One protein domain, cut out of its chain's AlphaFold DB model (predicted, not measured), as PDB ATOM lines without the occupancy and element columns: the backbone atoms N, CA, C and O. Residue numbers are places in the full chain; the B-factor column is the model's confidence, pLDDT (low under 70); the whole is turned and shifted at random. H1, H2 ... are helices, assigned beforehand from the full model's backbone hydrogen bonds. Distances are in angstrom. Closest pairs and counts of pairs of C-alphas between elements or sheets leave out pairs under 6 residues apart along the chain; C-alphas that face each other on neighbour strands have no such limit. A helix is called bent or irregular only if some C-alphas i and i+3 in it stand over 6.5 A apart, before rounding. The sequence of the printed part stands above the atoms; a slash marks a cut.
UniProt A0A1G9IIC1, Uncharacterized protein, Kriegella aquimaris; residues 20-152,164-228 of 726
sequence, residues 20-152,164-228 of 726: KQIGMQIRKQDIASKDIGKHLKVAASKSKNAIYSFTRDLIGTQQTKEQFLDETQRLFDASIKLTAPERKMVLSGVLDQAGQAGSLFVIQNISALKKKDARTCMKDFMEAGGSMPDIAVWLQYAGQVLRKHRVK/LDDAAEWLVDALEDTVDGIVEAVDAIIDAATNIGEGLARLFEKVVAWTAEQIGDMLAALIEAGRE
ATOM      1  N   LYS A  20      36.166 -50.604  40.846       46.53
ATOM      2  CA  LYS A  20      37.109 -49.618  41.392       46.53
ATOM      3  C   LYS A  20      38.564 -50.072  41.194       46.53
ATOM      4  O   LYS A  20      39.427 -49.240  40.936       46.53
ATOM      5  N   GLN A  21      38.842 -51.375  41.288       47.44
ATOM      6  CA  GLN A  21      40.190 -51.932  41.133       47.44
ATOM      7  C   GLN A  21      40.716 -51.912  39.694       47.44
ATOM      8  O   GLN A  21      41.887 -51.589  39.509       47.44
ATOM      9  N   ILE A  22      39.884 -52.189  38.686       51.81
ATOM     10  CA  ILE A  22      40.306 -52.153  37.272       51.81
ATOM     11  C   ILE A  22      40.550 -50.709  36.809       51.81
ATOM     12  O   ILE A  22      41.595 -50.415  36.229       51.81
ATOM     13  N   GLY A  23      39.669 -49.771  37.174       48.12
ATOM     14  CA  GLY A  23      39.899 -48.347  36.926       48.12
ATOM     15  C   GLY A  23      41.178 -47.825  37.606       48.12
ATOM     16  O   GLY A  23      41.993 -47.134  36.995       48.12
ATOM     17  N   MET A  24      41.431 -48.238  38.853       49.00
ATOM     18  CA  MET A  24      42.700 -47.950  39.534       49.00
ATOM     19  C   MET A  24      43.917 -48.600  38.851       49.00
ATOM     20  O   MET A  24      45.011 -48.053  38.946       49.00
ATOM     21  N   GLN A  25      43.774 -49.738  38.162       54.59
ATOM     22  CA  GLN A  25      44.861 -50.370  37.402       54.59
ATOM     23  C   GLN A  25      45.196 -49.619  36.106       54.59
ATOM     24  O   GLN A  25      46.372 -49.531  35.770       54.59
ATOM     25  N   ILE A  26      44.208 -49.030  35.423       56.62
ATOM     26  CA  ILE A  26      44.432 -48.147  34.263       56.62
ATOM     27  C   ILE A  26      45.120 -46.848  34.706       56.62
ATOM     28  O   ILE A  26      46.108 -46.436  34.109       56.62
ATOM     29  N   ARG A  27      44.681 -46.258  35.824       57.97
ATOM     30  CA  ARG A  27      45.335 -45.092  36.448       57.97
ATOM     31  C   ARG A  27      46.766 -45.392  36.912       57.97
ATOM     32  O   ARG A  27      47.648 -44.559  36.753       57.97
ATOM     33  N   LYS A  28      47.023 -46.600  37.431       53.22
ATOM     34  CA  LYS A  28      48.378 -47.079  37.774       53.22
ATOM     35  C   LYS A  28      49.300 -47.243  36.561       53.22
ATOM     36  O   LYS A  28      50.503 -47.369  36.763       53.22
ATOM     37  N   GLN A  29      48.766 -47.264  35.337       56.19
ATOM     38  CA  GLN A  29      49.564 -47.260  34.105       56.19
ATOM     39  C   GLN A  29      49.943 -45.843  33.642       56.19
ATOM     40  O   GLN A  29      50.583 -45.728  32.602       56.19
ATOM     41  N   ASP A  30      49.581 -44.798  34.401       61.19
ATOM     42  CA  ASP A  30      49.954 -43.394  34.162       61.19
ATOM     43  C   ASP A  30      49.675 -42.940  32.719       61.19
ATOM     44  O   ASP A  30      50.492 -42.298  32.058       61.19
ATOM     45  N   ILE A  31      48.513 -43.347  32.188       68.62
ATOM     46  CA  ILE A  31      48.104 -42.974  30.834       68.62
ATOM     47  C   ILE A  31      47.834 -41.473  30.833       68.62
ATOM     48  O   ILE A  31      46.774 -41.018  31.259       68.62
ATOM     49  N   ALA A  32      48.800 -40.700  30.345       74.94
ATOM     50  CA  ALA A  32      48.611 -39.281  30.106       74.94
ATOM     51  C   ALA A  32      47.494 -39.086  29.071       74.94
ATOM     52  O   ALA A  32      47.449 -39.816  28.077       74.94
ATOM     53  N   SER A  33      46.642 -38.068  29.237       76.75
ATOM     54  CA  SER A  33      45.507 -37.828  28.332       76.75
ATOM     55  C   SER A  33      45.923 -37.822  26.858       76.75
ATOM     56  O   SER A  33      45.282 -38.437  26.008       76.75
ATOM     57  N   LYS A  34      47.081 -37.222  26.546       80.69
ATOM     58  CA  LYS A  34      47.673 -37.182  25.195       80.69
ATOM     59  C   LYS A  34      47.897 -38.559  24.547       80.69
ATOM     60  O   LYS A  34      47.960 -38.646  23.323       80.69
ATOM     61  N   ASP A  35      48.032 -39.620  25.339       85.75
ATOM     62  CA  ASP A  35      48.318 -40.977  24.878       85.75
ATOM     63  C   ASP A  35      47.053 -41.847  24.744       85.75
ATOM     64  O   ASP A  35      47.130 -42.949  24.196       85.75
ATOM     65  N   ILE A  36      45.870 -41.341  25.122       87.38
ATOM     66  CA  ILE A  36      44.578 -42.048  25.018       87.38
ATOM     67  C   ILE A  36      44.355 -42.641  23.626       87.38
ATOM     68  O   ILE A  36      44.044 -43.824  23.501       87.38
ATOM     69  N   GLY A  37      44.596 -41.873  22.559       87.44
ATOM     70  CA  GLY A  37      44.428 -42.368  21.190       87.44
ATOM     71  C   GLY A  37      45.362 -43.536  20.835       87.44
ATOM     72  O   GLY A  37      44.997 -44.396  20.034       87.44
ATOM     73  N   LYS A  38      46.558 -43.613  21.438       88.06
ATOM     74  CA  LYS A  38      47.471 -44.756  21.261       88.06
ATOM     75  C   LYS A  38      46.949 -45.981  22.006       88.06
ATOM     76  O   LYS A  38      46.910 -47.065  21.431       88.06
ATOM     77  N   HIS A  39      46.509 -45.807  23.250       87.75
ATOM     78  CA  HIS A  39      45.966 -46.902  24.055       87.75
ATOM     79  C   HIS A  39      44.649 -47.442  23.492       87.75
ATOM     80  O   HIS A  39      44.451 -48.657  23.476       87.75
ATOM     81  N   LEU A  40      43.816 -46.578  22.910       90.19
ATOM     82  CA  LEU A  40      42.617 -46.987  22.190       90.19
ATOM     83  C   LEU A  40      42.953 -47.873  20.980       90.19
ATOM     84  O   LEU A  40      42.319 -48.907  20.784       90.19
ATOM     85  N   LYS A  41      43.999 -47.540  20.208       88.31
ATOM     86  CA  LYS A  41      44.485 -48.397  19.107       88.31
ATOM     87  C   LYS A  41      45.009 -49.744  19.603       88.31
ATOM     88  O   LYS A  41      44.770 -50.767  18.966       88.31
ATOM     89  N   VAL A  42      45.695 -49.767  20.748       88.12
ATOM     90  CA  VAL A  42      46.129 -51.024  21.380       88.12
ATOM     91  C   VAL A  42      44.915 -51.859  21.793       88.12
ATOM     92  O   VAL A  42      44.892 -53.059  21.529       88.12
ATOM     93  N   ALA A  43      43.889 -51.249  22.387       86.69
ATOM     94  CA  ALA A  43      42.645 -51.939  22.718       86.69
ATOM     95  C   ALA A  43      41.960 -52.501  21.458       86.69
ATOM     96  O   ALA A  43      41.615 -53.684  21.435       86.69
ATOM     97  N   ALA A  44      41.872 -51.704  20.388       88.12
ATOM     98  CA  ALA A  44      41.318 -52.114  19.096       88.12
ATOM     99  C   ALA A  44      42.049 -53.321  18.489       88.12
ATOM    100  O   ALA A  44      41.406 -54.259  18.025       88.12
ATOM    101  N   SER A  45      43.383 -53.362  18.595       89.38
ATOM    102  CA  SER A  45      44.183 -54.502  18.119       89.38
ATOM    103  C   SER A  45      43.914 -55.814  18.867       89.38
ATOM    104  O   SER A  45      44.227 -56.886  18.355       89.38
ATOM    105  N   LYS A  46      43.344 -55.745  20.080       89.75
ATOM    106  CA  LYS A  46      43.037 -56.923  20.899       89.75
ATOM    107  C   LYS A  46      41.643 -57.460  20.614       89.75
ATOM    108  O   LYS A  46      41.495 -58.641  20.315       89.75
ATOM    109  N   SER A  47      40.612 -56.632  20.785       90.31
ATOM    110  CA  SER A  47      39.226 -56.987  20.464       90.31
ATOM    111  C   SER A  47      38.287 -55.784  20.578       90.31
ATOM    112  O   SER A  47      38.575 -54.802  21.260       90.31
ATOM    113  N   LYS A  48      37.088 -55.917  20.002       89.38
ATOM    114  CA  LYS A  48      35.981 -54.963  20.181       89.38
ATOM    115  C   LYS A  48      35.600 -54.768  21.654       89.38
ATOM    116  O   LYS A  48      35.452 -53.639  22.107       89.38
ATOM    117  N   ASN A  49      35.537 -55.852  22.426       89.38
ATOM    118  CA  ASN A  49      35.235 -55.775  23.858       89.38
ATOM    119  C   ASN A  49      36.345 -55.068  24.645       89.38
ATOM    120  O   ASN A  49      36.055 -54.391  25.625       89.38
ATOM    121  N   ALA A  50      37.605 -55.181  24.208       88.31
ATOM    122  CA  ALA A  50      38.704 -54.450  24.830       88.31
ATOM    123  C   ALA A  50      38.566 -52.932  24.631       88.31
ATOM    124  O   ALA A  50      38.890 -52.190  25.554       88.31
ATOM    125  N   ILE A  51      38.047 -52.472  23.484       92.19
ATOM    126  CA  ILE A  51      37.720 -51.053  23.260       92.19
ATOM    127  C   ILE A  51      36.644 -50.583  24.243       92.19
ATOM    128  O   ILE A  51      36.824 -49.559  24.905       92.19
ATOM    129  N   TYR A  52      35.548 -51.339  24.351       92.00
ATOM    130  CA  TYR A  52      34.451 -51.020  25.263       92.00
ATOM    131  C   TYR A  52      34.935 -50.948  26.717       92.00
ATOM    132  O   TYR A  52      34.724 -49.939  27.386       92.00
ATOM    133  N   SER A  53      35.645 -51.979  27.196       87.56
ATOM    134  CA  SER A  53      36.174 -52.007  28.566       87.56
ATOM    135  C   SER A  53      37.160 -50.874  28.822       87.56
ATOM    136  O   SER A  53      37.035 -50.204  29.839       87.56
ATOM    137  N   PHE A  54      38.088 -50.610  27.895       90.12
ATOM    138  CA  PHE A  54      39.025 -49.492  28.019       90.12
ATOM    139  C   PHE A  54      38.292 -48.158  28.157       90.12
ATOM    140  O   PHE A  54      38.593 -47.391  29.064       90.12
ATOM    141  N   THR A  55      37.312 -47.907  27.289       90.88
ATOM    142  CA  THR A  55      36.564 -46.647  27.284       90.88
ATOM    143  C   THR A  55      35.760 -46.485  28.569       90.88
ATOM    144  O   THR A  55      35.935 -45.502  29.281       90.88
ATOM    145  N   ARG A  56      34.942 -47.484  28.918       87.88
ATOM    146  CA  ARG A  56      34.127 -47.478  30.138       87.88
ATOM    147  C   ARG A  56      34.983 -47.286  31.390       87.88
ATOM    148  O   ARG A  56      34.641 -46.495  32.263       87.88
ATOM    149  N   ASP A  57      36.095 -48.007  31.492       84.38
ATOM    150  CA  ASP A  57      36.938 -47.960  32.684       84.38
ATOM    151  C   ASP A  57      37.748 -46.654  32.756       84.38
ATOM    152  O   ASP A  57      37.954 -46.147  33.855       84.38
ATOM    153  N   LEU A  58      38.154 -46.069  31.619       84.31
ATOM    154  CA  LEU A  58      38.784 -44.743  31.569       84.31
ATOM    155  C   LEU A  58      37.823 -43.669  32.101       84.31
ATOM    156  O   LEU A  58      38.149 -43.012  33.092       84.31
ATOM    157  N   ILE A  59      36.612 -43.586  31.535       84.31
ATOM    158  CA  ILE A  59      35.569 -42.648  31.981       84.31
ATOM    159  C   ILE A  59      35.242 -42.860  33.465       84.31
ATOM    160  O   ILE A  59      35.175 -41.918  34.250       84.31
ATOM    161  N   GLY A  60      35.129 -44.118  33.900       79.81
ATOM    162  CA  GLY A  60      34.786 -44.461  35.280       79.81
ATOM    163  C   GLY A  60      35.849 -44.106  36.316       79.81
ATOM    164  O   GLY A  60      35.607 -44.259  37.515       79.81
ATOM    165  N   THR A  61      37.024 -43.648  35.883       78.25
ATOM    166  CA  THR A  61      38.087 -43.225  36.790       78.25
ATOM    167  C   THR A  61      38.195 -41.728  36.957       78.25
ATOM    168  O   THR A  61      38.907 -41.322  37.873       78.25
ATOM    169  N   GLN A  62      37.563 -40.924  36.102       77.81
ATOM    170  CA  GLN A  62      37.700 -39.466  36.064       77.81
ATOM    171  C   GLN A  62      37.283 -38.836  37.396       77.81
ATOM    172  O   GLN A  62      36.334 -39.286  38.036       77.81
ATOM    173  N   GLN A  63      38.065 -37.856  37.860       73.44
ATOM    174  CA  GLN A  63      37.872 -37.246  39.183       73.44
ATOM    175  C   GLN A  63      37.464 -35.778  39.123       73.44
ATOM    176  O   GLN A  63      36.933 -35.274  40.108       73.44
ATOM    177  N   THR A  64      37.705 -35.101  37.998       76.81
ATOM    178  CA  THR A  64      37.311 -33.703  37.793       76.81
ATOM    179  C   THR A  64      36.593 -33.533  36.459       76.81
ATOM    180  O   THR A  64      36.762 -34.347  35.544       76.81
ATOM    181  N   LYS A  65      35.815 -32.452  36.354       76.50
ATOM    182  CA  LYS A  65      35.106 -32.031  35.140       76.50
ATOM    183  C   LYS A  65      36.085 -31.801  33.985       76.50
ATOM    184  O   LYS A  65      35.913 -32.369  32.915       76.50
ATOM    185  N   GLU A  66      37.175 -31.073  34.216       78.75
ATOM    186  CA  GLU A  66      38.192 -30.771  33.195       78.75
ATOM    187  C   GLU A  66      38.842 -32.047  32.662       78.75
ATOM    188  O   GLU A  66      39.087 -32.184  31.464       78.75
ATOM    189  N   GLN A  67      39.093 -33.006  33.558       79.94
ATOM    190  CA  GLN A  67      39.643 -34.291  33.172       79.94
ATOM    191  C   GLN A  67      38.648 -35.106  32.343       79.94
ATOM    192  O   GLN A  67      39.045 -35.700  31.342       79.94
ATOM    193  N   PHE A  68      37.374 -35.130  32.747       83.31
ATOM    194  CA  PHE A  68      36.315 -35.763  31.967       83.31
ATOM    195  C   PHE A  68      36.274 -35.192  30.547       83.31
ATOM    196  O   PHE A  68      36.314 -35.951  29.582       83.31
ATOM    197  N   LEU A  69      36.279 -33.866  30.415       81.62
ATOM    198  CA  LEU A  69      36.178 -33.188  29.127       81.62
ATOM    199  C   LEU A  69      37.394 -33.446  28.226       81.62
ATOM    200  O   LEU A  69      37.215 -33.883  27.091       81.62
ATOM    201  N   ASP A  70      38.623 -33.258  28.719       84.75
ATOM    202  CA  ASP A  70      39.842 -33.464  27.914       84.75
ATOM    203  C   ASP A  70      40.002 -34.926  27.470       84.75
ATOM    204  O   ASP A  70      40.284 -35.212  26.305       84.75
ATOM    205  N   GLU A  71      39.811 -35.881  28.378       86.19
ATOM    206  CA  GLU A  71      40.028 -37.292  28.061       86.19
ATOM    207  C   GLU A  71      38.924 -37.858  27.158       86.19
ATOM    208  O   GLU A  71      39.221 -38.624  26.233       86.19
ATOM    209  N   THR A  72      37.666 -37.461  27.378       86.06
ATOM    210  CA  THR A  72      36.536 -37.890  26.537       86.06
ATOM    211  C   THR A  72      36.614 -37.253  25.147       86.06
ATOM    212  O   THR A  72      36.343 -37.936  24.159       86.06
ATOM    213  N   GLN A  73      37.100 -36.009  25.035       89.25
ATOM    214  CA  GLN A  73      37.374 -35.360  23.746       89.25
ATOM    215  C   GLN A  73      38.403 -36.150  22.943       89.25
ATOM    216  O   GLN A  73      38.178 -36.512  21.790       89.25
ATOM    217  N   ARG A  74      39.526 -36.505  23.576       89.56
ATOM    218  CA  ARG A  74      40.591 -37.282  22.924       89.56
ATOM    219  C   ARG A  74      40.135 -38.683  22.530       89.56
ATOM    220  O   ARG A  74      40.570 -39.198  21.497       89.56
ATOM    221  N   LEU A  75      39.285 -39.306  23.348       90.56
ATOM    222  CA  LEU A  75      38.605 -40.560  23.020       90.56
ATOM    223  C   LEU A  75      37.754 -40.397  21.757       90.56
ATOM    224  O   LEU A  75      37.900 -41.193  20.826       90.56
ATOM    225  N   PHE A  76      36.913 -39.362  21.705       92.25
ATOM    226  CA  PHE A  76      36.038 -39.088  20.570       92.25
ATOM    227  C   PHE A  76      36.844 -38.835  19.289       92.25
ATOM    228  O   PHE A  76      36.662 -39.564  18.310       92.25
ATOM    229  N   ASP A  77      37.820 -37.924  19.322       92.06
ATOM    230  CA  ASP A  77      38.698 -37.589  18.190       92.06
ATOM    231  C   ASP A  77      39.432 -38.814  17.625       92.06
ATOM    232  O   ASP A  77      39.615 -38.970  16.410       92.06
ATOM    233  N   ALA A  78      39.884 -39.707  18.511       91.44
ATOM    234  CA  ALA A  78      40.527 -40.951  18.113       91.44
ATOM    235  C   ALA A  78      39.520 -41.945  17.512       91.44
ATOM    236  O   ALA A  78      39.859 -42.649  16.557       91.44
ATOM    237  N   SER A  79      38.292 -41.982  18.035       92.75
ATOM    238  CA  SER A  79      37.234 -42.902  17.609       92.75
ATOM    239  C   SER A  79      36.692 -42.618  16.206       92.75
ATOM    240  O   SER A  79      36.340 -43.561  15.495       92.75
ATOM    241  N   ILE A  80      36.690 -41.355  15.758       91.44
ATOM    242  CA  ILE A  80      36.254 -40.970  14.401       91.44
ATOM    243  C   ILE A  80      37.069 -41.716  13.331       91.44
ATOM    244  O   ILE A  80      36.557 -42.052  12.266       91.44
ATOM    245  N   LYS A  81      38.338 -42.028  13.628       89.88
ATOM    246  CA  LYS A  81      39.267 -42.712  12.714       89.88
ATOM    247  C   LYS A  81      39.136 -44.241  12.736       89.88
ATOM    248  O   LYS A  81      39.857 -44.909  11.996       89.88
ATOM    249  N   LEU A  82      38.281 -44.799  13.595       90.69
ATOM    250  CA  LEU A  82      38.063 -46.241  13.722       90.69
ATOM    251  C   LEU A  82      36.980 -46.748  12.762       90.69
ATOM    252  O   LEU A  82      36.175 -45.982  12.222       90.69
ATOM    253  N   THR A  83      36.931 -48.069  12.571       93.06
ATOM    254  CA  THR A  83      35.834 -48.702  11.825       93.06
ATOM    255  C   THR A  83      34.515 -48.577  12.595       93.06
ATOM    256  O   THR A  83      34.516 -48.462  13.820       93.06
ATOM    257  N   ALA A  84      33.371 -48.640  11.906       93.31
ATOM    258  CA  ALA A  84      32.068 -48.486  12.565       93.31
ATOM    259  C   ALA A  84      31.847 -49.465  13.746       93.31
ATOM    260  O   ALA A  84      31.473 -49.032  14.834       93.31
ATOM    261  N   PRO A  85      32.157 -50.775  13.634       94.00
ATOM    262  CA  PRO A  85      32.014 -51.686  14.771       94.00
ATOM    263  C   PRO A  85      32.907 -51.354  15.975       94.00
ATOM    264  O   PRO A  85      32.576 -51.746  17.089       94.00
ATOM    265  N   GLU A  86      34.048 -50.701  15.763       94.62
ATOM    266  CA  GLU A  86      34.969 -50.288  16.828       94.62
ATOM    267  C   GLU A  86      34.538 -48.961  17.451       94.62
ATOM    268  O   GLU A  86      34.514 -48.842  18.675       94.62
ATOM    269  N   ARG A  87      34.135 -47.987  16.624       95.50
ATOM    270  CA  ARG A  87      33.595 -46.704  17.082       95.50
ATOM    271  C   ARG A  87      32.365 -46.912  17.964       95.50
ATOM    272  O   ARG A  87      32.321 -46.352  19.052       95.50
ATOM    273  N   LYS A  88      31.441 -47.802  17.581       95.81
ATOM    274  CA  LYS A  88      30.295 -48.188  18.428       95.81
ATOM    275  C   LYS A  88      30.703 -48.667  19.819       95.81
ATOM    276  O   LYS A  88      30.047 -48.316  20.784       95.81
ATOM    277  N   MET A  89      31.798 -49.420  19.945       95.94
ATOM    278  CA  MET A  89      32.272 -49.900  21.252       95.94
ATOM    279  C   MET A  89      32.808 -48.766  22.126       95.94
ATOM    280  O   MET A  89      32.623 -48.808  23.341       95.94
ATOM    281  N   VAL A  90      33.447 -47.756  21.522       94.62
ATOM    282  CA  VAL A  90      33.826 -46.525  22.234       94.62
ATOM    283  C   VAL A  90      32.569 -45.822  22.726       94.62
ATOM    284  O   VAL A  90      32.434 -45.576  23.920       94.62
ATOM    285  N   LEU A  91      31.626 -45.562  21.819       95.25
ATOM    286  CA  LEU A  91      30.390 -44.849  22.128       95.25
ATOM    287  C   LEU A  91      29.592 -45.568  23.222       95.25
ATOM    288  O   LEU A  91      29.297 -44.950  24.236       95.25
ATOM    289  N   SER A  92      29.359 -46.881  23.114       94.38
ATOM    290  CA  SER A  92      28.694 -47.662  24.167       94.38
ATOM    291  C   SER A  92      29.429 -47.586  25.506       94.38
ATOM    292  O   SER A  92      28.791 -47.515  26.548       94.38
ATOM    293  N   GLY A  93      30.767 -47.568  25.506       91.88
ATOM    294  CA  GLY A  93      31.554 -47.423  26.733       91.88
ATOM    295  C   GLY A  93      31.370 -46.061  27.411       91.88
ATOM    296  O   GLY A  93      31.294 -46.004  28.638       91.88
ATOM    297  N   VAL A  94      31.264 -44.982  26.624       90.94
ATOM    298  CA  VAL A  94      30.951 -43.634  27.129       90.94
ATOM    299  C   VAL A  94      29.519 -43.585  27.665       90.94
ATOM    300  O   VAL A  94      29.314 -43.155  28.798       90.94
ATOM    301  N   LEU A  95      28.546 -44.071  26.888       90.31
ATOM    302  CA  LEU A  95      27.122 -44.042  27.237       90.31
ATOM    303  C   LEU A  95      26.821 -44.842  28.508       90.31
ATOM    304  O   LEU A  95      26.162 -44.336  29.415       90.31
ATOM    305  N   ASP A  96      27.364 -46.055  28.622       89.69
ATOM    306  CA  ASP A  96      27.139 -46.919  29.783       89.69
ATOM    307  C   ASP A  96      27.720 -46.342  31.076       89.69
ATOM    308  O   ASP A  96      27.204 -46.608  32.165       89.69
ATOM    309  N   GLN A  97      28.826 -45.597  30.976       87.44
ATOM    310  CA  GLN A  97      29.545 -45.115  32.148       87.44
ATOM    311  C   GLN A  97      29.116 -43.716  32.589       87.44
ATOM    312  O   GLN A  97      28.999 -43.478  33.791       87.44
ATOM    313  N   ALA A  98      28.917 -42.798  31.643       81.31
ATOM    314  CA  ALA A  98      28.595 -41.397  31.915       81.31
ATOM    315  C   ALA A  98      27.097 -41.079  31.778       81.31
ATOM    316  O   ALA A  98      26.680 -39.959  32.077       81.31
ATOM    317  N   GLY A  99      26.275 -42.038  31.339       84.50
ATOM    318  CA  GLY A  99      24.837 -41.846  31.180       84.50
ATOM    319  C   GLY A  99      24.516 -40.661  30.266       84.50
ATOM    320  O   GLY A  99      25.146 -40.473  29.227       84.50
ATOM    321  N   GLN A 100      23.556 -39.830  30.680       84.44
ATOM    322  CA  GLN A 100      23.093 -38.684  29.893       84.44
ATOM    323  C   GLN A 100      24.187 -37.631  29.647       84.44
ATOM    324  O   GLN A 100      24.235 -37.068  28.560       84.44
ATOM    325  N   ALA A 101      25.103 -37.410  30.598       82.88
ATOM    326  CA  ALA A 101      26.240 -36.509  30.396       82.88
ATOM    327  C   ALA A 101      27.158 -37.010  29.266       82.88
ATOM    328  O   ALA A 101      27.611 -36.229  28.433       82.88
ATOM    329  N   GLY A 102      27.366 -38.330  29.191       86.31
ATOM    330  CA  GLY A 102      28.074 -38.974  28.086       86.31
ATOM    331  C   GLY A 102      27.355 -38.805  26.750       86.31
ATOM    332  O   GLY A 102      27.996 -38.464  25.757       86.31
ATOM    333  N   SER A 103      26.029 -38.989  26.726       90.81
ATOM    334  CA  SER A 103      25.218 -38.743  25.526       90.81
ATOM    335  C   SER A 103      25.364 -37.301  25.037       90.81
ATOM    336  O   SER A 103      25.695 -37.086  23.875       90.81
ATOM    337  N   LEU A 104      25.171 -36.320  25.924       89.69
ATOM    338  CA  LEU A 104      25.270 -34.892  25.609       89.69
ATOM    339  C   LEU A 104      26.658 -34.506  25.093       89.69
ATOM    340  O   LEU A 104      26.766 -33.798  24.093       89.69
ATOM    341  N   PHE A 105      27.711 -35.032  25.723       89.00
ATOM    342  CA  PHE A 105      29.086 -34.818  25.286       89.00
ATOM    343  C   PHE A 105      29.328 -35.333  23.864       89.00
ATOM    344  O   PHE A 105      29.926 -34.645  23.035       89.00
ATOM    345  N   VAL A 106      28.860 -36.551  23.577       92.12
ATOM    346  CA  VAL A 106      28.994 -37.163  22.254       92.12
ATOM    347  C   VAL A 106      28.201 -36.376  21.211       92.12
ATOM    348  O   VAL A 106      28.735 -36.113  20.139       92.12
ATOM    349  N   ILE A 107      26.966 -35.966  21.511       93.38
ATOM    350  CA  ILE A 107      26.123 -35.195  20.586       93.38
ATOM    351  C   ILE A 107      26.778 -33.848  20.254       93.38
ATOM    352  O   ILE A 107      26.915 -33.531  19.074       93.38
ATOM    353  N   GLN A 108      27.269 -33.113  21.258       91.06
ATOM    354  CA  GLN A 108      28.004 -31.857  21.055       91.06
ATOM    355  C   GLN A 108      29.232 -32.045  20.159       91.06
ATOM    356  O   GLN A 108      29.552 -31.221  19.311       91.06
ATOM    357  N   ASN A 109      29.931 -33.160  20.318       90.81
ATOM    358  CA  ASN A 109      31.101 -33.453  19.511       90.81
ATOM    359  C   ASN A 109      30.763 -33.861  18.075       90.81
ATOM    360  O   ASN A 109      31.486 -33.510  17.144       90.81
ATOM    361  N   ILE A 110      29.660 -34.583  17.882       92.62
ATOM    362  CA  ILE A 110      29.139 -34.900  16.550       92.62
ATOM    363  C   ILE A 110      28.687 -33.620  15.837       92.62
ATOM    364  O   ILE A 110      28.885 -33.513  14.627       92.62
ATOM    365  N   SER A 111      28.114 -32.657  16.563       88.88
ATOM    366  CA  SER A 111      27.569 -31.422  15.990       88.88
ATOM    367  C   SER A 111      28.656 -30.511  15.404       88.88
ATOM    368  O   SER A 111      28.417 -29.834  14.409       88.88
ATOM    369  N   ALA A 112      29.882 -30.590  15.931       87.69
ATOM    370  CA  ALA A 112      31.059 -29.898  15.406       87.69
ATOM    371  C   ALA A 112      31.687 -30.565  14.159       87.69
ATOM    372  O   ALA A 112      32.656 -30.051  13.590       87.69
ATOM    373  N   LEU A 113      31.190 -31.731  13.725       89.81
ATOM    374  CA  LEU A 113      31.711 -32.430  12.549       89.81
ATOM    375  C   LEU A 113      31.097 -31.908  11.250       89.81
ATOM    376  O   LEU A 113      29.968 -31.431  11.188       89.81
ATOM    377  N   LYS A 114      31.809 -32.130  10.141       88.38
ATOM    378  CA  LYS A 114      31.229 -31.937   8.806       88.38
ATOM    379  C   LYS A 114      30.020 -32.853   8.632       88.38
ATOM    380  O   LYS A 114      30.082 -34.030   8.970       88.38
ATOM    381  N   LYS A 115      28.976 -32.359   7.967       84.88
ATOM    382  CA  LYS A 115      27.684 -33.040   7.752       84.88
ATOM    383  C   LYS A 115      27.771 -34.532   7.375       84.88
ATOM    384  O   LYS A 115      27.016 -35.352   7.891       84.88
ATOM    385  N   LYS A 116      28.711 -34.920   6.501       86.94
ATOM    386  CA  LYS A 116      28.945 -36.330   6.114       86.94
ATOM    387  C   LYS A 116      29.456 -37.192   7.280       86.94
ATOM    388  O   LYS A 116      29.011 -38.330   7.452       86.94
ATOM    389  N   ASP A 117      30.391 -36.655   8.051       89.69
ATOM    390  CA  ASP A 117      30.997 -37.337   9.192       89.69
ATOM    391  C   ASP A 117      30.016 -37.352  10.369       89.69
ATOM    392  O   ASP A 117      29.834 -38.398  10.986       89.69
ATOM    393  N   ALA A 118      29.270 -36.259  10.577       90.62
ATOM    394  CA  ALA A 118      28.184 -36.178  11.550       90.62
ATOM    395  C   ALA A 118      27.119 -37.264  11.314       90.62
ATOM    396  O   ALA A 118      26.803 -38.020  12.227       90.62
ATOM    397  N   ARG A 119      26.646 -37.439  10.067       89.56
ATOM    398  CA  ARG A 119      25.728 -38.532   9.671       89.56
ATOM    399  C   ARG A 119      26.279 -39.913  10.024       89.56
ATOM    400  O   ARG A 119      25.566 -40.763  10.551       89.56
ATOM    401  N   THR A 120      27.559 -40.131   9.739       91.00
ATOM    402  CA  THR A 120      28.226 -41.414   9.986       91.00
ATOM    403  C   THR A 120      28.368 -41.694  11.485       91.00
ATOM    404  O   THR A 120      28.075 -42.797  11.941       91.00
ATOM    405  N   CYS A 121      28.794 -40.701  12.264       92.88
ATOM    406  CA  CYS A 121      28.984 -40.830  13.705       92.88
ATOM    407  C   CYS A 121      27.656 -40.904  14.467       92.88
ATOM    408  O   CYS A 121      27.557 -41.701  15.395       92.88
ATOM    409  N   MET A 122      26.630 -40.160  14.047       93.69
ATOM    410  CA  MET A 122      25.288 -40.233  14.632       93.69
ATOM    411  C   MET A 122      24.665 -41.617  14.441       93.69
ATOM    412  O   MET A 122      24.088 -42.162  15.376       93.69
ATOM    413  N   LYS A 123      24.843 -42.235  13.264       91.88
ATOM    414  CA  LYS A 123      24.378 -43.607  13.025       91.88
ATOM    415  C   LYS A 123      24.975 -44.578  14.034       91.88
ATOM    416  O   LYS A 123      24.259 -45.354  14.662       91.88
ATOM    417  N   ASP A 124      26.285 -44.500  14.211       94.56
ATOM    418  CA  ASP A 124      26.984 -45.343  15.166       94.56
ATOM    419  C   ASP A 124      26.597 -45.044  16.613       94.56
ATOM    420  O   ASP A 124      26.537 -45.975  17.408       94.56
ATOM    421  N   PHE A 125      26.322 -43.784  16.956       94.62
ATOM    422  CA  PHE A 125      25.818 -43.393  18.272       94.62
ATOM    423  C   PHE A 125      24.464 -44.042  18.569       94.62
ATOM    424  O   PHE A 125      24.326 -44.691  19.606       94.62
ATOM    425  N   MET A 126      23.506 -43.958  17.642       92.44
ATOM    426  CA  MET A 126      22.194 -44.594  17.798       92.44
ATOM    427  C   MET A 126      22.326 -46.120  17.920       92.44
ATOM    428  O   MET A 126      21.778 -46.732  18.834       92.44
ATOM    429  N   GLU A 127      23.140 -46.749  17.066       92.31
ATOM    430  CA  GLU A 127      23.396 -48.197  17.113       92.31
ATOM    431  C   GLU A 127      24.198 -48.639  18.358       92.31
ATOM    432  O   GLU A 127      24.216 -49.828  18.681       92.31
ATOM    433  N   ALA A 128      24.864 -47.710  19.051       92.94
ATOM    434  CA  ALA A 128      25.621 -47.946  20.281       92.94
ATOM    435  C   ALA A 128      24.786 -47.794  21.566       92.94
ATOM    436  O   ALA A 128      25.322 -48.029  22.651       92.94
ATOM    437  N   GLY A 129      23.502 -47.433  21.453       89.81
ATOM    438  CA  GLY A 129      22.591 -47.220  22.584       89.81
ATOM    439  C   GLY A 129      22.230 -45.755  22.841       89.81
ATOM    440  O   GLY A 129      21.562 -45.466  23.833       89.81
ATOM    441  N   GLY A 130      22.660 -44.837  21.970       90.50
ATOM    442  CA  GLY A 130      22.220 -43.446  21.980       90.50
ATOM    443  C   GLY A 130      20.717 -43.326  21.730       90.50
ATOM    444  O   GLY A 130      20.094 -44.211  21.140       90.50
ATOM    445  N   SER A 131      20.116 -42.233  22.203       88.56
ATOM    446  CA  SER A 131      18.664 -42.075  22.180       88.56
ATOM    447  C   SER A 131      18.231 -40.707  21.647       88.56
ATOM    448  O   SER A 131      18.834 -39.682  21.964       88.56
ATOM    449  N   MET A 132      17.144 -40.684  20.867       87.75
ATOM    450  CA  MET A 132      16.496 -39.449  20.398       87.75
ATOM    451  C   MET A 132      16.118 -38.497  21.546       87.75
ATOM    452  O   MET A 132      16.300 -37.290  21.398       87.75
ATOM    453  N   PRO A 133      15.676 -38.985  22.720       87.38
ATOM    454  CA  PRO A 133      15.495 -38.121  23.875       87.38
ATOM    455  C   PRO A 133      16.744 -37.373  24.351       87.38
ATOM    456  O   PRO A 133      16.610 -36.260  24.844       87.38
ATOM    457  N   ASP A 134      17.944 -37.944  24.230       88.88
ATOM    458  CA  ASP A 134      19.167 -37.227  24.613       88.88
ATOM    459  C   ASP A 134      19.520 -36.147  23.580       88.88
ATOM    460  O   ASP A 134      20.003 -35.078  23.948       88.88
ATOM    461  N   ILE A 135      19.197 -36.384  22.302       90.81
ATOM    462  CA  ILE A 135      19.269 -35.365  21.243       90.81
ATOM    463  C   ILE A 135      18.294 -34.223  21.540       90.81
ATOM    464  O   ILE A 135      18.681 -33.065  21.441       90.81
ATOM    465  N   ALA A 136      17.066 -34.526  21.973       89.38
ATOM    466  CA  ALA A 136      16.108 -33.503  22.388       89.38
ATOM    467  C   ALA A 136      16.660 -32.638  23.532       89.38
ATOM    468  O   ALA A 136      16.601 -31.415  23.447       89.38
ATOM    469  N   VAL A 137      17.248 -33.249  24.571       89.94
ATOM    470  CA  VAL A 137      17.881 -32.510  25.685       89.94
ATOM    471  C   VAL A 137      19.014 -31.616  25.177       89.94
ATOM    472  O   VAL A 137      19.108 -30.461  25.576       89.94
ATOM    473  N   TRP A 138      19.850 -32.108  24.261       92.62
ATOM    474  CA  TRP A 138      20.898 -31.282  23.661       92.62
ATOM    475  C   TRP A 138      20.320 -30.080  22.891       92.62
ATOM    476  O   TRP A 138      20.787 -28.958  23.068       92.62
ATOM    477  N   LEU A 139      19.258 -30.288  22.100       91.06
ATOM    478  CA  LEU A 139      18.555 -29.219  21.375       91.06
ATOM    479  C   LEU A 139      17.942 -28.181  22.320       91.06
ATOM    480  O   LEU A 139      17.947 -26.993  22.009       91.06
ATOM    481  N   GLN A 140      17.436 -28.615  23.476       91.56
ATOM    482  CA  GLN A 140      16.956 -27.719  24.525       91.56
ATOM    483  C   GLN A 140      18.083 -26.800  25.021       91.56
ATOM    484  O   GLN A 140      17.916 -25.586  25.019       91.56
ATOM    485  N   TYR A 141      19.271 -27.317  25.337       90.06
ATOM    486  CA  TYR A 141      20.392 -26.450  25.730       90.06
ATOM    487  C   TYR A 141      20.872 -25.525  24.599       90.06
ATOM    488  O   TYR A 141      21.097 -24.338  24.833       90.06
ATOM    489  N   ALA A 142      20.957 -26.028  23.363       88.56
ATOM    490  CA  ALA A 142      21.294 -25.215  22.191       88.56
ATOM    491  C   ALA A 142      20.327 -24.035  22.016       88.56
ATOM    492  O   ALA A 142      20.736 -22.894  21.799       88.56
ATOM    493  N   GLY A 143      19.031 -24.293  22.164       88.44
ATOM    494  CA  GLY A 143      18.005 -23.276  22.028       88.44
ATOM    495  C   GLY A 143      17.949 -22.296  23.192       88.44
ATOM    496  O   GLY A 143      17.719 -21.110  22.965       88.44
ATOM    497  N   GLN A 144      18.241 -22.747  24.414       89.00
ATOM    498  CA  GLN A 144      18.396 -21.872  25.577       89.00
ATOM    499  C   GLN A 144      19.466 -20.804  25.331       89.00
ATOM    500  O   GLN A 144      19.212 -19.613  25.540       89.00
ATOM    501  N   VAL A 145      20.628 -21.215  24.816       84.81
ATOM    502  CA  VAL A 145      21.714 -20.299  24.442       84.81
ATOM    503  C   VAL A 145      21.258 -19.345  23.335       84.81
ATOM    504  O   VAL A 145      21.369 -18.126  23.484       84.81
ATOM    505  N   LEU A 146      20.639 -19.856  22.267       82.06
ATOM    506  CA  LEU A 146      20.119 -19.017  21.178       82.06
ATOM    507  C   LEU A 146      19.101 -17.969  21.660       82.06
ATOM    508  O   LEU A 146      19.170 -16.807  21.252       82.06
ATOM    509  N   ARG A 147      18.169 -18.338  22.551       81.06
ATOM    510  CA  ARG A 147      17.186 -17.396  23.116       81.06
ATOM    511  C   ARG A 147      17.862 -16.327  23.970       81.06
ATOM    512  O   ARG A 147      17.549 -15.147  23.801       81.06
ATOM    513  N   LYS A 148      18.821 -16.704  24.824       80.31
ATOM    514  CA  LYS A 148      19.595 -15.768  25.662       80.31
ATOM    515  C   LYS A 148      20.295 -14.697  24.820       80.31
ATOM    516  O   LYS A 148      20.273 -13.525  25.186       80.31
ATOM    517  N   HIS A 149      20.849 -15.068  23.666       72.44
ATOM    518  CA  HIS A 149      21.546 -14.131  22.779       72.44
ATOM    519  C   HIS A 149      20.620 -13.294  21.869       72.44
ATOM    520  O   HIS A 149      21.060 -12.278  21.327       72.44
ATOM    521  N   ARG A 150      19.336 -13.655  21.726       66.00
ATOM    522  CA  ARG A 150      18.337 -12.910  20.929       66.00
ATOM    523  C   ARG A 150      17.592 -11.819  21.701       66.00
ATOM    524  O   ARG A 150      17.157 -10.836  21.098       66.00
ATOM    525  N   VAL A 151      17.441 -11.952  23.018       45.75
ATOM    526  CA  VAL A 151      16.694 -10.991  23.846       45.75
ATOM    527  C   VAL A 151      17.580  -9.792  24.214       45.75
ATOM    528  O   VAL A 151      18.372  -9.838  25.150       45.75
ATOM    529  N   LYS A 152      17.407  -8.660  23.519       36.66
ATOM    530  CA  LYS A 152      17.860  -7.342  24.006       36.66
ATOM    531  C   LYS A 152      16.908  -6.816  25.097       36.66
ATOM    532  O   LYS A 152      16.202  -5.841  24.870       36.66
ATOM    533  N   LEU A 164      20.791 -27.091  37.796       33.25
ATOM    534  CA  LEU A 164      21.703 -27.723  36.829       33.25
ATOM    535  C   LEU A 164      22.799 -28.560  37.511       33.25
ATOM    536  O   LEU A 164      23.413 -28.137  38.484       33.25
ATOM    537  N   ASP A 165      23.006 -29.765  36.976       59.75
ATOM    538  CA  ASP A 165      24.140 -30.657  37.255       59.75
ATOM    539  C   ASP A 165      25.371 -30.185  36.441       59.75
ATOM    540  O   ASP A 165      25.202 -29.554  35.392       59.75
ATOM    541  N   ASP A 166      26.601 -30.523  36.855       61.47
ATOM    542  CA  ASP A 166      27.865 -30.001  36.276       61.47
ATOM    543  C   ASP A 166      27.987 -30.172  34.741       61.47
ATOM    544  O   ASP A 166      28.687 -29.415  34.058       61.47
ATOM    545  N   ALA A 167      27.319 -31.189  34.185       62.28
ATOM    546  CA  ALA A 167      27.323 -31.505  32.757       62.28
ATOM    547  C   ALA A 167      26.510 -30.514  31.907       62.28
ATOM    548  O   ALA A 167      26.849 -30.284  30.746       62.28
ATOM    549  N   ALA A 168      25.446 -29.939  32.465       70.62
ATOM    550  CA  ALA A 168      24.590 -29.007  31.744       70.62
ATOM    551  C   ALA A 168      25.221 -27.614  31.646       70.62
ATOM    552  O   ALA A 168      25.180 -27.002  30.585       70.62
ATOM    553  N   GLU A 169      25.864 -27.159  32.725       77.75
ATOM    554  CA  GLU A 169      26.634 -25.910  32.740       77.75
ATOM    555  C   GLU A 169      27.751 -25.943  31.684       77.75
ATOM    556  O   GLU A 169      27.838 -25.044  30.858       77.75
ATOM    557  N   TRP A 170      28.531 -27.034  31.622       81.12
ATOM    558  CA  TRP A 170      29.549 -27.191  30.573       81.12
ATOM    559  C   TRP A 170      28.971 -27.099  29.161       81.12
ATOM    560  O   TRP A 170      29.580 -26.493  28.282       81.12
ATOM    561  N   LEU A 171      27.837 -27.758  28.918       75.88
ATOM    562  CA  LEU A 171      27.245 -27.780  27.590       75.88
ATOM    563  C   LEU A 171      26.799 -26.374  27.171       75.88
ATOM    564  O   LEU A 171      27.030 -25.990  26.027       75.88
ATOM    565  N   VAL A 172      26.205 -25.615  28.095       79.19
ATOM    566  CA  VAL A 172      25.844 -24.208  27.877       79.19
ATOM    567  C   VAL A 172      27.089 -23.385  27.545       79.19
ATOM    568  O   VAL A 172      27.085 -22.726  26.509       79.19
ATOM    569  N   ASP A 173      28.168 -23.497  28.323       80.75
ATOM    570  CA  ASP A 173      29.428 -22.784  28.056       80.75
ATOM    571  C   ASP A 173      29.993 -23.125  26.662       80.75
ATOM    572  O   ASP A 173      30.348 -22.244  25.881       80.75
ATOM    573  N   ALA A 174      30.019 -24.414  26.302       75.81
ATOM    574  CA  ALA A 174      30.530 -24.873  25.009       75.81
ATOM    575  C   ALA A 174      29.712 -24.343  23.815       75.81
ATOM    576  O   ALA A 174      30.252 -24.130  22.725       75.81
ATOM    577  N   LEU A 175      28.405 -24.152  24.003       77.69
ATOM    578  CA  LEU A 175      27.510 -23.562  23.010       77.69
ATOM    579  C   LEU A 175      27.663 -22.031  22.958       77.69
ATOM    580  O   LEU A 175      27.703 -21.471  21.864       77.69
ATOM    581  N   GLU A 176      27.806 -21.359  24.104       80.75
ATOM    582  CA  GLU A 176      28.062 -19.909  24.192       80.75
ATOM    583  C   GLU A 176      29.386 -19.505  23.524       80.75
ATOM    584  O   GLU A 176      29.470 -18.447  22.903       80.75
ATOM    585  N   ASP A 177      30.396 -20.372  23.547       79.19
ATOM    586  CA  ASP A 177      31.659 -20.139  22.837       79.19
ATOM    587  C   ASP A 177      31.509 -20.172  21.302       79.19
ATOM    588  O   ASP A 177      32.384 -19.696  20.572       79.19
ATOM    589  N   THR A 178      30.413 -20.737  20.780       70.75
ATOM    590  CA  THR A 178      30.213 -20.999  19.345       70.75
ATOM    591  C   THR A 178      28.825 -20.598  18.836       70.75
ATOM    592  O   THR A 178      28.299 -21.244  17.932       70.75
ATOM    593  N   VAL A 179      28.245 -19.506  19.357       67.25
ATOM    594  CA  VAL A 179      26.864 -19.063  19.043       67.25
ATOM    595  C   VAL A 179      26.546 -19.063  17.541       67.25
ATOM    596  O   VAL A 179      25.524 -19.616  17.141       67.25
ATOM    597  N   ASP A 180      27.437 -18.524  16.701       70.25
ATOM    598  CA  ASP A 180      27.239 -18.462  15.241       70.25
ATOM    599  C   ASP A 180      27.186 -19.856  14.581       70.25
ATOM    600  O   ASP A 180      26.542 -20.044  13.551       70.25
ATOM    601  N   GLY A 181      27.847 -20.849  15.181       77.44
ATOM    602  CA  GLY A 181      27.900 -22.231  14.704       77.44
ATOM    603  C   GLY A 181      26.764 -23.119  15.215       77.44
ATOM    604  O   GLY A 181      26.580 -24.214  14.683       77.44
ATOM    605  N   ILE A 182      25.977 -22.671  16.205       79.75
ATOM    606  CA  ILE A 182      24.885 -23.477  16.782       79.75
ATOM    607  C   ILE A 182      23.871 -23.864  15.701       79.75
ATOM    608  O   ILE A 182      23.386 -24.991  15.690       79.75
ATOM    609  N   VAL A 183      23.574 -22.966  14.763       79.19
ATOM    610  CA  VAL A 183      22.597 -23.217  13.693       79.19
ATOM    611  C   VAL A 183      23.031 -24.374  12.793       79.19
ATOM    612  O   VAL A 183      22.266 -25.310  12.555       79.19
ATOM    613  N   GLU A 184      24.285 -24.342  12.337       83.19
ATOM    614  CA  GLU A 184      24.875 -25.402  11.514       83.19
ATOM    615  C   GLU A 184      24.981 -26.718  12.291       83.19
ATOM    616  O   GLU A 184      24.732 -27.790  11.738       83.19
ATOM    617  N   ALA A 185      25.303 -26.631  13.583       82.94
ATOM    618  CA  ALA A 185      25.374 -27.765  14.490       82.94
ATOM    619  C   ALA A 185      24.001 -28.438  14.663       82.94
ATOM    620  O   ALA A 185      23.893 -29.660  14.532       82.94
ATOM    621  N   VAL A 186      22.936 -27.661  14.892       85.00
ATOM    622  CA  VAL A 186      21.561 -28.174  14.980       85.00
ATOM    623  C   VAL A 186      21.135 -28.802  13.650       85.00
ATOM    624  O   VAL A 186      20.653 -29.938  13.659       85.00
ATOM    625  N   ASP A 187      21.359 -28.136  12.508       85.56
ATOM    626  CA  ASP A 187      21.036 -28.701  11.187       85.56
ATOM    627  C   ASP A 187      21.778 -30.021  10.949       85.56
ATOM    628  O   ASP A 187      21.174 -31.009  10.530       85.56
ATOM    629  N   ALA A 188      23.073 -30.082  11.274       84.88
ATOM    630  CA  ALA A 188      23.882 -31.286  11.123       84.88
ATOM    631  C   ALA A 188      23.357 -32.449  11.974       84.88
ATOM    632  O   ALA A 188      23.289 -33.576  11.477       84.88
ATOM    633  N   ILE A 189      22.970 -32.190  13.225       87.00
ATOM    634  CA  ILE A 189      22.438 -33.205  14.143       87.00
ATOM    635  C   ILE A 189      21.067 -33.704  13.689       87.00
ATOM    636  O   ILE A 189      20.862 -34.920  13.621       87.00
ATOM    637  N   ILE A 190      20.150 -32.804  13.329       84.06
ATOM    638  CA  ILE A 190      18.810 -33.181  12.864       84.06
ATOM    639  C   ILE A 190      18.887 -33.954  11.550       84.06
ATOM    640  O   ILE A 190      18.264 -35.011  11.418       84.06
ATOM    641  N   ASP A 191      19.692 -33.493  10.594       84.62
ATOM    642  CA  ASP A 191      19.921 -34.230   9.355       84.62
ATOM    643  C   ASP A 191      20.526 -35.599   9.625       84.62
ATOM    644  O   ASP A 191      20.148 -36.587   8.998       84.62
ATOM    645  N   ALA A 192      21.499 -35.678  10.528       82.31
ATOM    646  CA  ALA A 192      22.140 -36.934  10.856       82.31
ATOM    647  C   ALA A 192      21.152 -37.933  11.465       82.31
ATOM    648  O   ALA A 192      21.115 -39.075  11.010       82.31
ATOM    649  N   ALA A 193      20.324 -37.496  12.416       79.62
ATOM    650  CA  ALA A 193      19.315 -38.324  13.069       79.62
ATOM    651  C   ALA A 193      18.229 -38.807  12.089       79.62
ATOM    652  O   ALA A 193      17.967 -40.006  11.985       79.62
ATOM    653  N   THR A 194      17.653 -37.895  11.304       79.06
ATOM    654  CA  THR A 194      16.562 -38.210  10.361       79.06
ATOM    655  C   THR A 194      17.003 -39.131   9.220       79.06
ATOM    656  O   THR A 194      16.262 -40.036   8.837       79.06
ATOM    657  N   ASN A 195      18.240 -38.994   8.722       80.31
ATOM    658  CA  ASN A 195      18.788 -39.883   7.685       80.31
ATOM    659  C   ASN A 195      18.910 -41.351   8.128       80.31
ATOM    660  O   ASN A 195      19.030 -42.237   7.282       80.31
ATOM    661  N   ILE A 196      18.896 -41.634   9.433       75.81
ATOM    662  CA  ILE A 196      18.968 -43.001   9.974       75.81
ATOM    663  C   ILE A 196      17.573 -43.661   9.993       75.81
ATOM    664  O   ILE A 196      17.449 -44.840  10.317       75.81
ATOM    665  N   GLY A 197      16.524 -42.941   9.575       60.53
ATOM    666  CA  GLY A 197      15.134 -43.404   9.601       60.53
ATOM    667  C   GLY A 197      14.450 -43.192  10.952       60.53
ATOM    668  O   GLY A 197      13.315 -43.632  11.140       60.53
ATOM    669  N   GLU A 198      15.117 -42.516  11.893       68.88
ATOM    670  CA  GLU A 198      14.509 -42.090  13.148       68.88
ATOM    671  C   GLU A 198      13.578 -40.908  12.871       68.88
ATOM    672  O   GLU A 198      14.006 -39.837  12.439       68.88
ATOM    673  N   GLY A 199      12.278 -41.106  13.088       68.62
ATOM    674  CA  GLY A 199      11.303 -40.031  12.935       68.62
ATOM    675  C   GLY A 199      11.522 -38.946  13.989       68.62
ATOM    676  O   GLY A 199      11.721 -39.257  15.165       68.62
ATOM    677  N   LEU A 200      11.392 -37.673  13.592       70.38
ATOM    678  CA  LEU A 200      11.424 -36.516  14.504       70.38
ATOM    679  C   LEU A 200      10.449 -36.671  15.680       70.38
ATOM    680  O   LEU A 200      10.700 -36.164  16.769       70.38
ATOM    681  N   ALA A 201       9.388 -37.465  15.506       68.75
ATOM    682  CA  ALA A 201       8.449 -37.785  16.567       68.75
ATOM    683  C   ALA A 201       9.069 -38.421  17.817       68.75
ATOM    684  O   ALA A 201       8.577 -38.207  18.924       68.75
ATOM    685  N   ARG A 202      10.182 -39.143  17.672       76.44
ATOM    686  CA  ARG A 202      10.882 -39.758  18.804       76.44
ATOM    687  C   ARG A 202      11.651 -38.759  19.664       76.44
ATOM    688  O   ARG A 202      11.931 -39.078  20.818       76.44
ATOM    689  N   LEU A 203      11.943 -37.549  19.162       75.94
ATOM    690  CA  LEU A 203      12.489 -36.467  19.998       75.94
ATOM    691  C   LEU A 203      11.561 -36.198  21.185       75.94
ATOM    692  O   LEU A 203      12.012 -35.926  22.293       75.94
ATOM    693  N   PHE A 204      10.257 -36.364  20.973       72.44
ATOM    694  CA  PHE A 204       9.236 -35.993  21.931       72.44
ATOM    695  C   PHE A 204       8.904 -37.061  22.987       72.44
ATOM    696  O   PHE A 204       8.131 -36.776  23.904       72.44
ATOM    697  N   GLU A 205       9.499 -38.261  22.927       73.62
ATOM    698  CA  GLU A 205       9.191 -39.364  23.856       73.62
ATOM    699  C   GLU A 205       9.463 -39.004  25.332       73.62
ATOM    700  O   GLU A 205       8.652 -39.333  26.198       73.62
ATOM    701  N   LYS A 206      10.554 -38.280  25.641       69.31
ATOM    702  CA  LYS A 206      10.802 -37.746  27.004       69.31
ATOM    703  C   LYS A 206      10.289 -36.319  27.212       69.31
ATOM    704  O   LYS A 206      10.112 -35.909  28.358       69.31
ATOM    705  N   VAL A 207       9.999 -35.592  26.132       72.25
ATOM    706  CA  VAL A 207       9.518 -34.198  26.180       72.25
ATOM    707  C   VAL A 207       8.145 -34.097  26.845       72.25
ATOM    708  O   VAL A 207       7.799 -33.078  27.431       72.25
ATOM    709  N   VAL A 208       7.380 -35.188  26.870       67.44
ATOM    710  CA  VAL A 208       6.111 -35.289  27.606       67.44
ATOM    711  C   VAL A 208       6.213 -34.832  29.077       67.44
ATOM    712  O   VAL A 208       5.249 -34.277  29.616       67.44
ATOM    713  N   ALA A 209       7.358 -35.050  29.733       78.94
ATOM    714  CA  ALA A 209       7.578 -34.661  31.127       78.94
ATOM    715  C   ALA A 209       8.059 -33.208  31.301       78.94
ATOM    716  O   ALA A 209       8.047 -32.698  32.420       78.94
ATOM    717  N   TRP A 210       8.460 -32.541  30.220       85.06
ATOM    718  CA  TRP A 210       9.120 -31.240  30.264       85.06
ATOM    719  C   TRP A 210       8.178 -30.089  30.615       85.06
ATOM    720  O   TRP A 210       6.947 -30.212  30.551       85.06
ATOM    721  N   THR A 211       8.760 -28.961  31.016       87.69
ATOM    722  CA  THR A 211       8.061 -27.677  31.153       87.69
ATOM    723  C   THR A 211       7.860 -27.023  29.781       87.69
ATOM    724  O   THR A 211       8.514 -27.390  28.805       87.69
ATOM    725  N   ALA A 212       6.948 -26.050  29.690       85.44
ATOM    726  CA  ALA A 212       6.775 -25.262  28.469       85.44
ATOM    727  C   ALA A 212       8.067 -24.529  28.077       85.44
ATOM    728  O   ALA A 212       8.411 -24.466  26.904       85.44
ATOM    729  N   GLU A 213       8.832 -24.051  29.057       87.06
ATOM    730  CA  GLU A 213      10.116 -23.399  28.820       87.06
ATOM    731  C   GLU A 213      11.127 -24.314  28.122       87.06
ATOM    732  O   GLU A 213      11.674 -23.927  27.096       87.06
ATOM    733  N   GLN A 214      11.306 -25.545  28.609       89.12
ATOM    734  CA  GLN A 214      12.214 -26.523  27.997       89.12
ATOM    735  C   GLN A 214      11.781 -26.901  26.573       89.12
ATOM    736  O   GLN A 214      12.612 -27.107  25.688       89.12
ATOM    737  N   ILE A 215      10.468 -26.987  26.332       88.00
ATOM    738  CA  ILE A 215       9.931 -27.187  24.980       88.00
ATOM    739  C   ILE A 215      10.235 -25.959  24.113       88.00
ATOM    740  O   ILE A 215      10.616 -26.117  22.958       88.00
ATOM    741  N   GLY A 216      10.094 -24.752  24.662       89.25
ATOM    742  CA  GLY A 216      10.338 -23.492  23.962       89.25
ATOM    743  C   GLY A 216      11.804 -23.330  23.581       89.25
ATOM    744  O   GLY A 216      12.109 -22.986  22.447       89.25
ATOM    745  N   ASP A 217      12.715 -23.661  24.487       90.56
ATOM    746  CA  ASP A 217      14.139 -23.762  24.193       90.56
ATOM    747  C   ASP A 217      14.389 -24.693  22.997       90.56
ATOM    748  O   ASP A 217      14.927 -24.270  21.979       90.56
ATOM    749  N   MET A 218      13.909 -25.937  23.050       88.94
ATOM    750  CA  MET A 218      14.098 -26.882  21.945       88.94
ATOM    751  C   MET A 218      13.503 -26.371  20.621       88.94
ATOM    752  O   MET A 218      14.137 -26.498  19.574       88.94
ATOM    753  N   LEU A 219      12.304 -25.778  20.655       87.56
ATOM    754  CA  LEU A 219      11.676 -25.184  19.472       87.56
ATOM    755  C   LEU A 219      12.528 -24.053  18.891       87.56
ATOM    756  O   LEU A 219      12.691 -23.997  17.677       87.56
ATOM    757  N   ALA A 220      13.116 -23.196  19.728       87.56
ATOM    758  CA  ALA A 220      13.981 -22.115  19.267       87.56
ATOM    759  C   ALA A 220      15.199 -22.641  18.488       87.56
ATOM    760  O   ALA A 220      15.527 -22.085  17.443       87.56
ATOM    761  N   ALA A 221      15.822 -23.734  18.946       87.94
ATOM    762  CA  ALA A 221      16.922 -24.372  18.217       87.94
ATOM    763  C   ALA A 221      16.480 -24.908  16.848       87.94
ATOM    764  O   ALA A 221      17.149 -24.685  15.841       87.94
ATOM    765  N   LEU A 222      15.346 -25.608  16.808       85.44
ATOM    766  CA  LEU A 222      14.822 -26.223  15.586       85.44
ATOM    767  C   LEU A 222      14.434 -25.178  14.533       85.44
ATOM    768  O   LEU A 222      14.786 -25.329  13.364       85.44
ATOM    769  N   ILE A 223      13.754 -24.111  14.956       82.31
ATOM    770  CA  ILE A 223      13.376 -22.987  14.089       82.31
ATOM    771  C   ILE A 223      14.619 -22.333  13.506       82.31
ATOM    772  O   ILE A 223      14.648 -22.018  12.319       82.31
ATOM    773  N   GLU A 224      15.655 -22.156  14.324       80.88
ATOM    774  CA  GLU A 224      16.882 -21.530  13.859       80.88
ATOM    775  C   GLU A 224      17.590 -22.353  12.791       80.88
ATOM    776  O   GLU A 224      18.086 -21.806  11.810       80.88
ATOM    777  N   ALA A 225      17.535 -23.676  12.916       78.56
ATOM    778  CA  ALA A 225      17.982 -24.598  11.880       78.56
ATOM    779  C   ALA A 225      17.027 -24.696  10.671       78.56
ATOM    780  O   ALA A 225      17.186 -25.581   9.829       78.56
ATOM    781  N   GLY A 226      16.028 -23.815  10.572       77.56
ATOM    782  CA  GLY A 226      15.098 -23.731   9.449       77.56
ATOM    783  C   GLY A 226      14.046 -24.838   9.413       77.56
ATOM    784  O   GLY A 226      13.551 -25.148   8.334       77.56
ATOM    785  N   ARG A 227      13.734 -25.474  10.549       82.44
ATOM    786  CA  ARG A 227      12.691 -26.508  10.627       82.44
ATOM    787  C   ARG A 227      11.322 -25.885  10.888       82.44
ATOM    788  O   ARG A 227      11.184 -25.007  11.742       82.44
ATOM    789  N   GLU A 228      10.303 -26.364  10.181       81.06
ATOM    790  CA  GLU A 228       8.937 -25.851  10.309       81.06
ATOM    791  C   GLU A 228       8.162 -26.525  11.450       81.06
ATOM    792  O   GLU A 228       8.346 -27.705  11.745       81.06
TER     793      GLU A 228
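AT A GLANCE: This is residues 20 to 152 and 164 to 228 of the 726 residues of an uncharacterized protein of Kriegella aquimaris (UniProt A0A1G9IIC1). This is an elongated body of helices in two halves, set one after the other along its longest axis: at one end H2, H3, H4 and the arm H5a make an up-and-down bundle with H1 crosswise at H3, and at the other end H6 to H11 make a more crossed cluster, in which H7 is crossed by H11. The bent helix H5 joins the halves, its arm H5b lying in the middle of the body. The printed part has 198 residues with eleven named helices, H1 to H11 in order along the chain, and no named strand; its class is all helix. It is compact, with a radius of gyration of the C-alphas of 16.9 A, and spans 51 by 33 by 30 A.

IN THESE COORDINATES: Start at C-alpha 20, at (37.109, -49.618, 41.392), where H1 begins and runs to residue 27. H2 takes residues 33 to 46, 20.6 A long, and is irregular: C-alphas 34 and 37 are 7.3 A apart. H3 takes residues 48 to 59 and H4 residues 65 to 79, 20.7 A. Residues 84 to 111 were assigned by their hydrogen bonds as one helix, H5, but it is bent, with C-alphas 97 and 100 9.4 A apart; read it as H5a, residues 84 to 97, 20.0 A, and H5b, residues 100 to 111, 16.3 A. H6 follows at residues 115 to 127. Find C-alpha 132 at (16.496, -39.449, 20.398); from there H7 runs 26.6 A to residue 150. Past the cut come H8, residues 166 to 176, and H9, residues 179 to 194, 23.4 A and only just irregular, with C-alphas 180 and 183 6.8 A apart. H10 takes residues 200 to 205, and H11 residues 212 to 224, ending at C-alpha 224, (16.882, -21.530, 13.859).

HOW THE PARTS SIT: Look first at the bundle of H2, H3, H4 and H5a, up and down, each running against the one before it. H2 and H3 form a helical hairpin, closest at the C-alphas of Ala 43 and Ile 51, 5.0 A. H3 touches H5a along 25 pairs of C-alphas within 8 A, closest Arg 56 and Gly 93 at 4.3 A. H1 touches H3 at its residues 57 to 58 alone, about perpendicular at 87 degrees, with C-alphas 23 and 57 closest at 5.2 A. H5 is the hub, touching six other helices. H5b and H6 form a helical hairpin, closest at C-alphas 110 and 118, 5.2 A. H8 touches H5b at a shallow tilt of 17 degrees, the same way, with C-alphas 101 and 167 closest at 5.6 A. H9 touches H6, closest at C-alphas 119 and 192, 4.1 A. H7 and H11 are about perpendicular at 81 degrees and touch, with C-alphas 140 and 218 closest at 3.9 A. H10 touches H7 at its residues 132 to 136 alone, closest at C-alphas 132 and 203, 5.0 A. Every O i to N i+4 pair is within hydrogen-bond range in H1, H3, H4, H5b, H6, H7, H8 and H11; the counts are 8 of 10 in H2, 9 of 10 in H5a, 10 of 12 in H9 and 0 of 2 in H10, where 3 of 3 O i to N i+3 pairs are within range.

THE WHOLE: The C-alphas farthest apart, those of Lys 46 and Lys 152, are 55.7 A apart. Residues 153 to 163 are not printed, and C-alphas 152 and 164 stand 24.4 A apart across this cut, in the link from H7 to H8. Of the links printed whole, none is long. The mean pLDDT of the printed part is 82.2; it is under 70 at 26 residues, among them 20 to 31, 150 to 152 and 164 to 167.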